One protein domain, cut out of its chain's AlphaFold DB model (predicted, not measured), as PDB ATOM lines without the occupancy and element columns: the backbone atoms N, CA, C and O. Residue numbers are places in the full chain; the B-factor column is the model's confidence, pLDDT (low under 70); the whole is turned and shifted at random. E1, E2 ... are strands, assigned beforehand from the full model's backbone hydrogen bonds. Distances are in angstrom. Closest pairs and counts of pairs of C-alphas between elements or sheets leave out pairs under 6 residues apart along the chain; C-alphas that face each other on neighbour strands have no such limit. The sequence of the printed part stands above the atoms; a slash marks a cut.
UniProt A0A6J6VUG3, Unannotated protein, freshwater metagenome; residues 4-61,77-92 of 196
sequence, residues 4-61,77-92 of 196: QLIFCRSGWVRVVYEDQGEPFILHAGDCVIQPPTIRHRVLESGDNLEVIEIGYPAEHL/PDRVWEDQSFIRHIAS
ATOM      1  N   GLN A   4     219.702 126.415 194.581       95.31
ATOM      2  CA  GLN A   4     219.848 126.149 196.000       95.31
ATOM      3  C   GLN A   4     219.866 127.484 196.753       95.31
ATOM      4  O   GLN A   4     220.544 128.431 196.352       95.31
ATOM      5  N   LEU A   5     219.093 127.562 197.829       96.81
ATOM      6  CA  LEU A   5     219.002 128.698 198.741       96.81
ATOM      7  C   LEU A   5     219.294 128.206 200.148       96.81
ATOM      8  O   LEU A   5     218.730 127.194 200.557       96.81
ATOM      9  N   ILE A   6     220.057 128.990 200.904       97.75
ATOM     10  CA  ILE A   6     220.071 128.912 202.364       97.75
ATOM     11  C   ILE A   6     219.584 130.243 202.938       97.75
ATOM     12  O   ILE A   6     220.092 131.312 202.597       97.75
ATOM     13  N   PHE A   7     218.580 130.170 203.807       98.62
ATOM     14  CA  PHE A   7     218.022 131.296 204.545       98.62
ATOM     15  C   PHE A   7     218.228 131.054 206.040       98.62
ATOM     16  O   PHE A   7     217.783 130.036 206.573       98.62
ATOM     17  N   CYS A   8     218.896 131.973 206.733       98.62
ATOM     18  CA  CYS A   8     219.105 131.871 208.172       98.62
ATOM     19  C   CYS A   8     217.841 132.346 208.890       98.62
ATOM     20  O   CYS A   8     217.521 133.530 208.886       98.62
ATOM     21  N   ARG A   9     217.092 131.431 209.503       98.31
ATOM     22  CA  ARG A   9     215.837 131.750 210.191       98.31
ATOM     23  C   ARG A   9     216.081 132.324 211.585       98.31
ATOM     24  O   ARG A   9     215.453 133.311 211.956       98.31
ATOM     25  N   SER A  10     216.996 131.725 212.342       98.25
ATOM     26  CA  SER A  10     217.375 132.156 213.692       98.25
ATOM     27  C   SER A  10     218.849 131.863 213.957       98.25
ATOM     28  O   SER A  10     219.471 131.080 213.240       98.25
ATOM     29  N   GLY A  11     219.416 132.495 214.987       98.12
ATOM     30  CA  GLY A  11     220.827 132.325 215.335       98.12
ATOM     31  C   GLY A  11     221.760 132.919 214.278       98.12
ATOM     32  O   GLY A  11     221.515 134.022 213.774       98.12
ATOM     33  N   TRP A  12     222.853 132.212 213.984       98.56
ATOM     34  CA  TRP A  12     223.822 132.606 212.962       98.56
ATOM     35  C   TRP A  12     224.662 131.426 212.454       98.56
ATOM     36  O   TRP A  12     224.891 130.449 213.170       98.56
ATOM     37  N   VAL A  13     225.159 131.531 211.220       98.69
ATOM     38  CA  VAL A  13     226.065 130.545 210.611       98.69
ATOM     39  C   VAL A  13     227.223 131.240 209.905       98.69
ATOM     40  O   VAL A  13     227.017 132.197 209.159       98.69
ATOM     41  N   ARG A  14     228.454 130.769 210.136       98.62
ATOM     42  CA  ARG A  14     229.650 131.257 209.438       98.62
ATOM     43  C   ARG A  14     229.955 130.353 208.255       98.62
ATOM     44  O   ARG A  14     230.134 129.146 208.420       98.62
ATOM     45  N   VAL A  15     230.035 130.942 207.071       98.56
ATOM     46  CA  VAL A  15     230.128 130.239 205.788       98.56
ATOM     47  C   VAL A  15     231.219 130.845 204.916       98.56
ATOM     48  O   VAL A  15     231.590 132.007 205.073       98.56
ATOM     49  N   VAL A  16     231.736 130.050 203.986       98.25
ATOM     50  CA  VAL A  16     232.655 130.496 202.934       98.25
ATOM     51  C   VAL A  16     232.215 129.914 201.598       98.25
ATOM     52  O   VAL A  16     231.801 128.753 201.540       98.25
ATOM     53  N   TYR A  17     232.304 130.723 200.546       97.81
ATOM     54  CA  TYR A  17     231.904 130.385 199.182       97.81
ATOM     55  C   TYR A  17     233.061 130.657 198.221       97.81
ATOM     56  O   TYR A  17     233.788 131.636 198.390       97.81
ATOM     57  N   GLU A  18     233.223 129.784 197.228       97.62
ATOM     58  CA  GLU A  18     234.192 129.939 196.141       97.62
ATOM     59  C   GLU A  18     234.056 131.318 195.482       97.62
ATOM     60  O   GLU A  18     232.951 131.772 195.185       97.62
ATOM     61  N   ASP A  19     235.191 131.983 195.283       97.75
ATOM     62  CA  ASP A  19     235.335 133.299 194.650       97.75
ATOM     63  C   ASP A  19     234.708 134.485 195.403       97.75
ATOM     64  O   ASP A  19     234.826 135.623 194.947       97.75
ATOM     65  N   GLN A  20     234.097 134.271 196.574       97.69
ATOM     66  CA  GLN A  20     233.454 135.336 197.366       97.69
ATOM     67  C   GLN A  20     234.377 135.978 198.414       97.69
ATOM     68  O   GLN A  20     233.949 136.846 199.175       97.69
ATOM     69  N   GLY A  21     235.650 135.577 198.450       96.81
ATOM     70  CA  GLY A  21     236.638 136.082 199.398       96.81
ATOM     71  C   GLY A  21     236.531 135.439 200.781       96.81
ATOM     72  O   GLY A  21     236.292 134.237 200.912       96.81
ATOM     73  N   GLU A  22     236.776 136.238 201.818       97.94
ATOM     74  CA  GLU A  22     236.828 135.759 203.201       97.94
ATOM     75  C   GLU A  22     235.472 135.230 203.701       97.94
ATOM     76  O   GLU A  22     234.413 135.693 203.262       97.94
ATOM     77  N   PRO A  23     235.473 134.294 204.669       98.38
ATOM     78  CA  PRO A  23     234.243 133.821 205.285       98.38
ATOM     79  C   PRO A  23     233.408 134.951 205.894       98.38
ATOM     80  O   PRO A  23     233.939 135.881 206.504       98.38
ATOM     81  N   PHE A  24     232.088 134.814 205.829       98.50
ATOM     82  CA  PHE A  24     231.139 135.765 206.406       98.50
ATOM     83  C   PHE A  24     230.067 135.049 207.231       98.50
ATOM     84  O   PHE A  24     229.936 133.825 207.196       98.50
ATOM     85  N   ILE A  25     229.311 135.824 208.009       98.56
ATOM     86  CA  ILE A  25     228.242 135.321 208.875       98.56
ATOM     87  C   ILE A  25     226.889 135.675 208.264       98.56
ATOM     88  O   ILE A  25     226.668 136.823 207.879       98.56
ATOM     89  N   LEU A  26     225.997 134.694 208.183       98.69
ATOM     90  CA  LEU A  26     224.572 134.913 207.962       98.69
ATOM     91  C   LEU A  26     223.887 134.998 209.324       98.69
ATOM     92  O   LEU A  26     224.031 134.085 210.140       98.69
ATOM     93  N   HIS A  27     223.173 136.093 209.564       98.62
ATOM     94  CA  HIS A  27     222.309 136.279 210.726       98.62
ATOM     95  C   HIS A  27     220.847 136.002 210.367       98.62
ATOM     96  O   HIS A  27     220.498 135.893 209.196       98.62
ATOM     97  N   ALA A  28     219.980 135.903 211.377       98.38
ATOM     98  CA  ALA A  28     218.540 135.767 211.176       98.38
ATOM     99  C   ALA A  28     217.991 136.787 210.152       98.38
ATOM    100  O   ALA A  28     218.155 137.996 210.315       98.38
ATOM    101  N   GLY A  29     217.332 136.282 209.110       98.38
ATOM    102  CA  GLY A  29     216.811 137.038 207.975       98.38
ATOM    103  C   GLY A  29     217.736 137.082 206.751       98.38
ATOM    104  O   GLY A  29     217.252 137.348 205.651       98.38
ATOM    105  N   ASP A  30     219.036 136.824 206.911       98.75
ATOM    106  CA  ASP A  30     219.984 136.817 205.797       98.75
ATOM    107  C   ASP A  30     219.814 135.555 204.947       98.75
ATOM    108  O   ASP A  30     219.500 134.468 205.447       98.75
ATOM    109  N   CYS A  31     220.102 135.668 203.652       98.56
ATOM    110  CA  CYS A  31     220.135 134.509 202.773       98.56
ATOM    111  C   CYS A  31     221.158 134.647 201.654       98.56
ATOM    112  O   CYS A  31     221.526 135.752 201.253       98.56
ATOM    113  N   VAL A  32     221.584 133.505 201.120       98.31
ATOM    114  CA  VAL A  32     222.399 133.441 199.905       98.31
ATOM    115  C   VAL A  32     221.837 132.407 198.955       98.31
ATOM    116  O   VAL A  32     221.317 131.373 199.387       98.31
ATOM    117  N   ILE A  33     221.990 132.658 197.660       96.75
ATOM    118  CA  ILE A  33     221.864 131.573 196.690       96.75
ATOM    119  C   ILE A  33     223.192 130.840 196.588       96.75
ATOM    120  O   ILE A  33     224.260 131.426 196.769       96.75
ATOM    121  N   GLN A  34     223.120 129.558 196.270       95.75
ATOM    122  CA  GLN A  34     224.275 128.718 196.008       95.75
ATOM    123  C   GLN A  34     224.147 128.276 194.547       95.75
ATOM    124  O   GLN A  34     223.468 127.285 194.264       95.75
ATOM    125  N   PRO A  35     224.707 129.056 193.599       95.12
ATOM    126  CA  PRO A  35     224.603 128.740 192.181       95.12
ATOM    127  C   PRO A  35     225.104 127.323 191.872       95.12
ATOM    128  O   PRO A  35     225.946 126.796 192.611       95.12
ATOM    129  N   PRO A  36     224.635 126.684 190.787       92.38
ATOM    130  CA  PRO A  36     225.078 125.346 190.417       92.38
ATOM    131  C   PRO A  36     226.605 125.230 190.440       92.38
ATOM    132  O   PRO A  36     227.314 126.076 189.905       92.38
ATOM    133  N   THR A  37     227.113 124.160 191.054       92.81
ATOM    134  CA  THR A  37     228.551 123.838 191.174       92.81
ATOM    135  C   THR A  37     229.395 124.746 192.073       92.81
ATOM    136  O   THR A  37     230.581 124.454 192.237       92.81
ATOM    137  N   ILE A  38     228.830 125.781 192.712       95.19
ATOM    138  CA  ILE A  38     229.596 126.608 193.652       95.19
ATOM    139  C   ILE A  38     230.078 125.773 194.846       95.19
ATOM    140  O   ILE A  38     229.287 125.139 195.560       95.19
ATOM    141  N   ARG A  39     231.388 125.779 195.104       95.75
ATOM    142  CA  ARG A  39     231.928 125.141 196.307       95.75
ATOM    143  C   ARG A  39     231.704 126.044 197.506       95.75
ATOM    144  O   ARG A  39     231.906 127.253 197.446       95.75
ATOM    145  N   HIS A  40     231.296 125.445 198.615       96.06
ATOM    146  CA  HIS A  40     231.026 126.174 199.842       96.06
ATOM    147  C   HIS A  40     231.257 125.294 201.064       96.06
ATOM    148  O   HIS A  40     231.310 124.066 200.970       96.06
ATOM    149  N   ARG A  41     231.421 125.927 202.224       96.56
ATOM    150  CA  ARG A  41     231.615 125.225 203.493       96.56
ATOM    151  C   ARG A  41     230.980 126.001 204.637       96.56
ATOM    152  O   ARG A  41     231.236 127.193 204.793       96.56
ATOM    153  N   VAL A  42     230.211 125.298 205.466       96.69
ATOM    154  CA  VAL A  42     229.840 125.777 206.802       96.69
ATOM    155  C   VAL A  42     231.054 125.612 207.708       96.69
ATOM    156  O   VAL A  42     231.586 124.512 207.848       96.69
ATOM    157  N   LEU A  43     231.526 126.715 208.278       97.69
ATOM    158  CA  LEU A  43     232.692 126.743 209.158       97.69
ATOM    159  C   LEU A  43     232.297 126.646 210.627       97.69
ATOM    160  O   LEU A  43     233.040 126.076 211.421       97.69
ATOM    161  N   GLU A  44     231.164 127.244 210.985       98.00
ATOM    162  CA  GLU A  44     230.724 127.361 212.368       98.00
ATOM    163  C   GLU A  44     229.217 127.587 212.439       98.00
ATOM    164  O   GLU A  44     228.643 128.290 211.602       98.00
ATOM    165  N   SER A  45     228.597 127.010 213.462       97.88
ATOM    166  CA  SER A  45     227.179 127.169 213.766       97.88
ATOM    167  C   SER A  45     227.041 127.805 215.138       97.88
ATOM    168  O   SER A  45     227.620 127.314 216.107       97.88
ATOM    169  N   GLY A  46     226.290 128.899 215.201       97.00
ATOM    170  CA  GLY A  46     225.990 129.592 216.443       97.00
ATOM    171  C   GLY A  46     224.891 128.941 217.267       97.00
ATOM    172  O   GLY A  46     224.180 128.043 216.807       97.00
ATOM    173  N   ASP A  47     224.704 129.467 218.477       96.25
ATOM    174  CA  ASP A  47     223.566 129.120 219.325       96.25
ATOM    175  C   ASP A  47     222.236 129.421 218.612       96.25
ATOM    176  O   ASP A  47     222.072 130.468 217.975       96.25
ATOM    177  N   ASN A  48     221.268 128.510 218.757       95.75
ATOM    178  CA  ASN A  48     219.923 128.601 218.174       95.75
ATOM    179  C   ASN A  48     219.900 128.767 216.643       95.75
ATOM    180  O   ASN A  48     218.987 129.403 216.107       95.75
ATOM    181  N   LEU A  49     220.900 128.225 215.939       98.06
ATOM    182  CA  LEU A  49     220.903 128.219 214.482       98.06
ATOM    183  C   LEU A  49     219.743 127.373 213.944       98.06
ATOM    184  O   LEU A  49     219.712 126.157 214.130       98.06
ATOM    185  N   GLU A  50     218.856 128.018 213.193       98.00
ATOM    186  CA  GLU A  50     217.921 127.352 212.291       98.00
ATOM    187  C   GLU A  50     218.112 127.906 210.883       98.00
ATOM    188  O   GLU A  50     218.163 129.123 210.680       98.00
ATOM    189  N   VAL A  51     218.192 127.012 209.900       97.88
ATOM    190  CA  VAL A  51     218.293 127.373 208.484       97.88
ATOM    191  C   VAL A  51     217.187 126.698 207.690       97.88
ATOM    192  O   VAL A  51     216.815 125.558 207.958       97.88
ATOM    193  N   ILE A  52     216.674 127.417 206.699       97.94
ATOM    194  CA  ILE A  52     215.793 126.875 205.672       97.94
ATOM    195  C   ILE A  52     216.652 126.693 204.431       97.94
ATOM    196  O   ILE A  52     217.192 127.666 203.901       97.94
ATOM    197  N   GLU A  53     216.774 125.452 203.979       95.81
ATOM    198  CA  GLU A  53     217.469 125.110 202.745       95.81
ATOM    199  C   GLU A  53     216.456 124.652 201.696       95.81
ATOM    200  O   GLU A  53     215.615 123.792 201.966       95.81
ATOM    201  N   ILE A  54     216.509 125.244 200.502       94.19
ATOM    202  CA  ILE A  54     215.608 124.906 199.394       94.19
ATOM    203  C   ILE A  54     216.450 124.567 198.175       94.19
ATOM    204  O   ILE A  54     217.159 125.430 197.669       94.19
ATOM    205  N   GLY A  55     216.331 123.330 197.692       93.44
ATOM    206  CA  GLY A  55     216.998 122.836 196.489       93.44
ATOM    207  C   GLY A  55     216.010 122.482 195.376       93.44
ATOM    208  O   GLY A  55     214.916 121.979 195.632       93.44
ATOM    209  N   TYR A  56     216.403 122.722 194.126       92.31
ATOM    210  CA  TYR A  56     215.652 122.326 192.935       92.31
ATOM    211  C   TYR A  56     216.604 121.854 191.818       92.31
ATOM    212  O   TYR A  56     217.644 122.480 191.605       92.31
ATOM    213  N   PRO A  57     216.283 120.780 191.069       91.50
ATOM    214  CA  PRO A  57     215.186 119.836 191.305       91.50
ATOM    215  C   PRO A  57     215.347 119.057 192.620       91.50
ATOM    216  O   PRO A  57     216.417 119.057 193.230       91.50
ATOM    217  N   ALA A  58     214.263 118.410 193.058       87.69
ATOM    218  CA  ALA A  58     214.234 117.652 194.312       87.69
ATOM    219  C   ALA A  58     215.315 116.561 194.350       87.69
ATOM    220  O   ALA A  58     216.002 116.406 195.355       87.69
ATOM    221  N   GLU A  59     215.511 115.855 193.234       86.94
ATOM    222  CA  GLU A  59     216.617 114.916 193.063       86.94
ATOM    223  C   GLU A  59     217.845 115.642 192.511       86.94
ATOM    224  O   GLU A  59     217.858 116.127 191.378       86.94
ATOM    225  N   HIS A  60     218.899 115.709 193.314       84.88
ATOM    226  CA  HIS A  60     220.178 116.273 192.908       84.88
ATOM    227  C   HIS A  60     221.338 115.561 193.608       84.88
ATOM    228  O   HIS A  60     221.183 114.960 194.667       84.88
ATOM    229  N   LEU A  61     222.518 115.625 192.988       83.81
ATOM    230  CA  LEU A  61     223.751 115.097 193.559       83.81
ATOM    231  C   LEU A  61     224.457 116.183 194.368       83.81
ATOM    232  O   LEU A  61     224.751 117.253 193.834       83.81
ATOM    233  N   PRO A  77     233.624 138.048 192.830       95.12
ATOM    234  CA  PRO A  77     232.240 138.110 193.300       95.12
ATOM    235  C   PRO A  77     231.216 138.161 192.160       95.12
ATOM    236  O   PRO A  77     230.101 137.673 192.315       95.12
ATOM    237  N   ASP A  78     231.624 138.691 191.004       96.00
ATOM    238  CA  ASP A  78     230.792 138.841 189.808       96.00
ATOM    239  C   ASP A  78     230.801 137.595 188.902       96.00
ATOM    240  O   ASP A  78     230.252 137.627 187.795       96.00
ATOM    241  N   ARG A  79     231.427 136.485 189.331       97.06
ATOM    242  CA  ARG A  79     231.393 135.226 188.581       97.06
ATOM    243  C   ARG A  79     229.943 134.800 188.345       97.06
ATOM    244  O   ARG A  79     229.083 134.878 189.222       97.06
ATOM    245  N   VAL A  80     229.700 134.296 187.142       96.38
ATOM    246  CA  VAL A  80     228.442 133.653 186.774       96.38
ATOM    247  C   VAL A  80     228.693 132.150 186.669       96.38
ATOM    248  O   VAL A  80     229.614 131.706 185.979       96.38
ATOM    249  N   TRP A  81     227.892 131.369 187.385       94.31
ATOM    250  CA  TRP A  81     227.849 129.913 187.319       94.31
ATOM    251  C   TRP A  81     226.681 129.515 186.431       94.31
ATOM    252  O   TRP A  81     225.523 129.611 186.838       94.31
ATOM    253  N   GLU A  82     227.002 129.090 185.210       89.44
ATOM    254  CA  GLU A  82     226.012 128.895 184.149       89.44
ATOM    255  C   GLU A  82     225.255 130.210 183.897       89.44
ATOM    256  O   GLU A  82     225.854 131.144 183.370       89.44
ATOM    257  N   ASP A  83     224.001 130.312 184.333       91.50
ATOM    258  CA  ASP A  83     223.154 131.501 184.184       91.50
ATOM    259  C   ASP A  83     222.861 132.201 185.526       91.50
ATOM    260  O   ASP A  83     221.941 133.011 185.614       91.50
ATOM    261  N   GLN A  84     223.600 131.888 186.599       95.81
ATOM    262  CA  GLN A  84     223.322 132.411 187.942       95.81
ATOM    263  C   GLN A  84     224.533 133.079 188.578       95.81
ATOM    264  O   GLN A  84     225.643 132.558 188.516       95.81
ATOM    265  N   SER A  85     224.323 134.210 189.244       96.94
ATOM    266  CA  SER A  85     225.358 134.899 190.020       96.94
ATOM    267  C   SER A  85     225.123 134.707 191.512       96.94
ATOM    268  O   SER A  85     223.983 134.701 191.968       96.94
ATOM    269  N   PHE A  86     226.183 134.617 192.307       97.69
ATOM    270  CA  PHE A  86     226.037 134.608 193.759       97.69
ATOM    271  C   PHE A  86     225.402 135.928 194.232       97.69
ATOM    272  O   PHE A  86     225.760 137.007 193.764       97.69
ATOM    273  N   ILE A  87     224.449 135.853 195.161       97.31
ATOM    274  CA  ILE A  87     223.884 137.028 195.829       97.31
ATOM    275  C   ILE A  87     223.751 136.738 197.316       97.31
ATOM    276  O   ILE A  87     223.341 135.644 197.708       97.31
ATOM    277  N   ARG A  88     224.080 137.739 198.133       97.81
ATOM    278  CA  ARG A  88     223.857 137.746 199.577       97.81
ATOM    279  C   ARG A  88     222.872 138.848 199.928       97.81
ATOM    280  O   ARG A  88     223.191 140.028 199.811       97.81
ATOM    281  N   HIS A  89     221.695 138.454 200.391       98.44
ATOM    282  CA  HIS A  89     220.744 139.363 201.013       98.44
ATOM    283  C   HIS A  89     221.098 139.534 202.492       98.44
ATOM    284  O   HIS A  89     221.283 138.542 203.201       98.44
ATOM    285  N   ILE A  90     221.170 140.787 202.943       98.50
ATOM    286  CA  ILE A  90     221.400 141.153 204.344       98.50
ATOM    287  C   ILE A  90     220.125 141.809 204.871       98.50
ATOM    288  O   ILE A  90     219.728 142.878 204.397       98.50
ATOM    289  N   ALA A  91     219.485 141.188 205.860       98.12
ATOM    290  CA  ALA A  91     218.174 141.614 206.342       98.12
ATOM    291  C   ALA A  91     218.183 143.023 206.949       98.12
ATOM    292  O   ALA A  91     217.211 143.764 206.799       98.12
ATOM    293  N   SER A  92     219.282 143.433 207.595       97.81
ATOM    294  CA  SER A  92     219.412 144.785 208.162       97.81
ATOM    295  C   SER A  92     219.430 145.889 207.103       97.81
ATOM    296  O   SER A  92     219.082 147.029 207.404       97.81
TER     297      SER A  92
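AT A GLANCE: This is residues 4 to 61 and 77 to 92 of the 196 residues of the protein "Unannotated protein" of freshwater metagenome (UniProt A0A6J6VUG3). Two small three-stranded sheets, E4-E1-E6 and E3-E2-E5, stand partly face to face like a V, close together at the end where the tight links E1 to E2, E3 to E4 and E5 to E6 join them, and spread at the other end. The last stretch, residues 77 to 92, has no named element; its residues 88 to 89 pair antiparallel with residues 31 to 32 of E4. The printed part has 74 residues, with six named strands in the order E1 to E6 and no named helix; both sheets are antiparallel. The class is all strand, though under half of the residues, 33 of 74, are in named strands. The whole is compact, with a radius of gyration of the C-alphas of 12.2 A and spans of 35 by 29 by 22 A.

IN THESE COORDINATES: E1, residues 4 to 10, begins at C-alpha 4, (219.848, 126.149, 196.000), and is 18.8 A long. In its sheet are also E6, residues 50 to 56, 20.1 A long and ending at C-alpha 56, (215.652, 122.326, 192.935), and E4, residues 31 to 33, 7.0 A. The other sheet holds E2, residues 12 to 17, 16.1 A, E3, residues 24 to 27, 9.8 A, and E5, residues 40 to 45, 14.5 A; C-alpha 12 is at (223.822, 132.606, 212.962).

HOW THE PARTS SIT: In the sheet E4-E1-E6, E1 is the inner strand. E1 and E6 are antiparallel at 164 degrees, with N 7 and O 52 at 2.9 A and N 52 and O 7 at 2.8 A within hydrogen-bond range. E4 and E1 are antiparallel at 171 degrees, with N 32 and O 6 at 3.0 A within that range. In the sheet E3-E2-E5, E2 is the inner strand. E2 and E3 form a hairpin, antiparallel at 144 degrees, with N 26 and O 13 at 2.9 A within hydrogen-bond range. E2 and E5 are antiparallel at 158 degrees, with N 43 and O 14 at 2.8 A within range. Between the sheets, the closest C-alphas of E1 and E3 are those of Cys 8 and His 27, 6.0 A apart. The closest of E2 and E6 are those of Trp 12 and Glu 50, at 7.9 A. E1 and E2 meet only through their link, as do E3 and E4. E1 and E5 are apart, and so are E2 and E4.

THE WHOLE: The two C-alphas farthest apart, those of Asp 47 and Glu 82, are 35.3 A from each other. Residues 62 to 76 are cut out, and C-alphas 61 and 77 are 24.5 A apart across the cut. The links E2 to E3 and E4 to E5 are short, and no link between named strands is long. The mean pLDDT of the printed part is 96.2, and no printed residue is under 70.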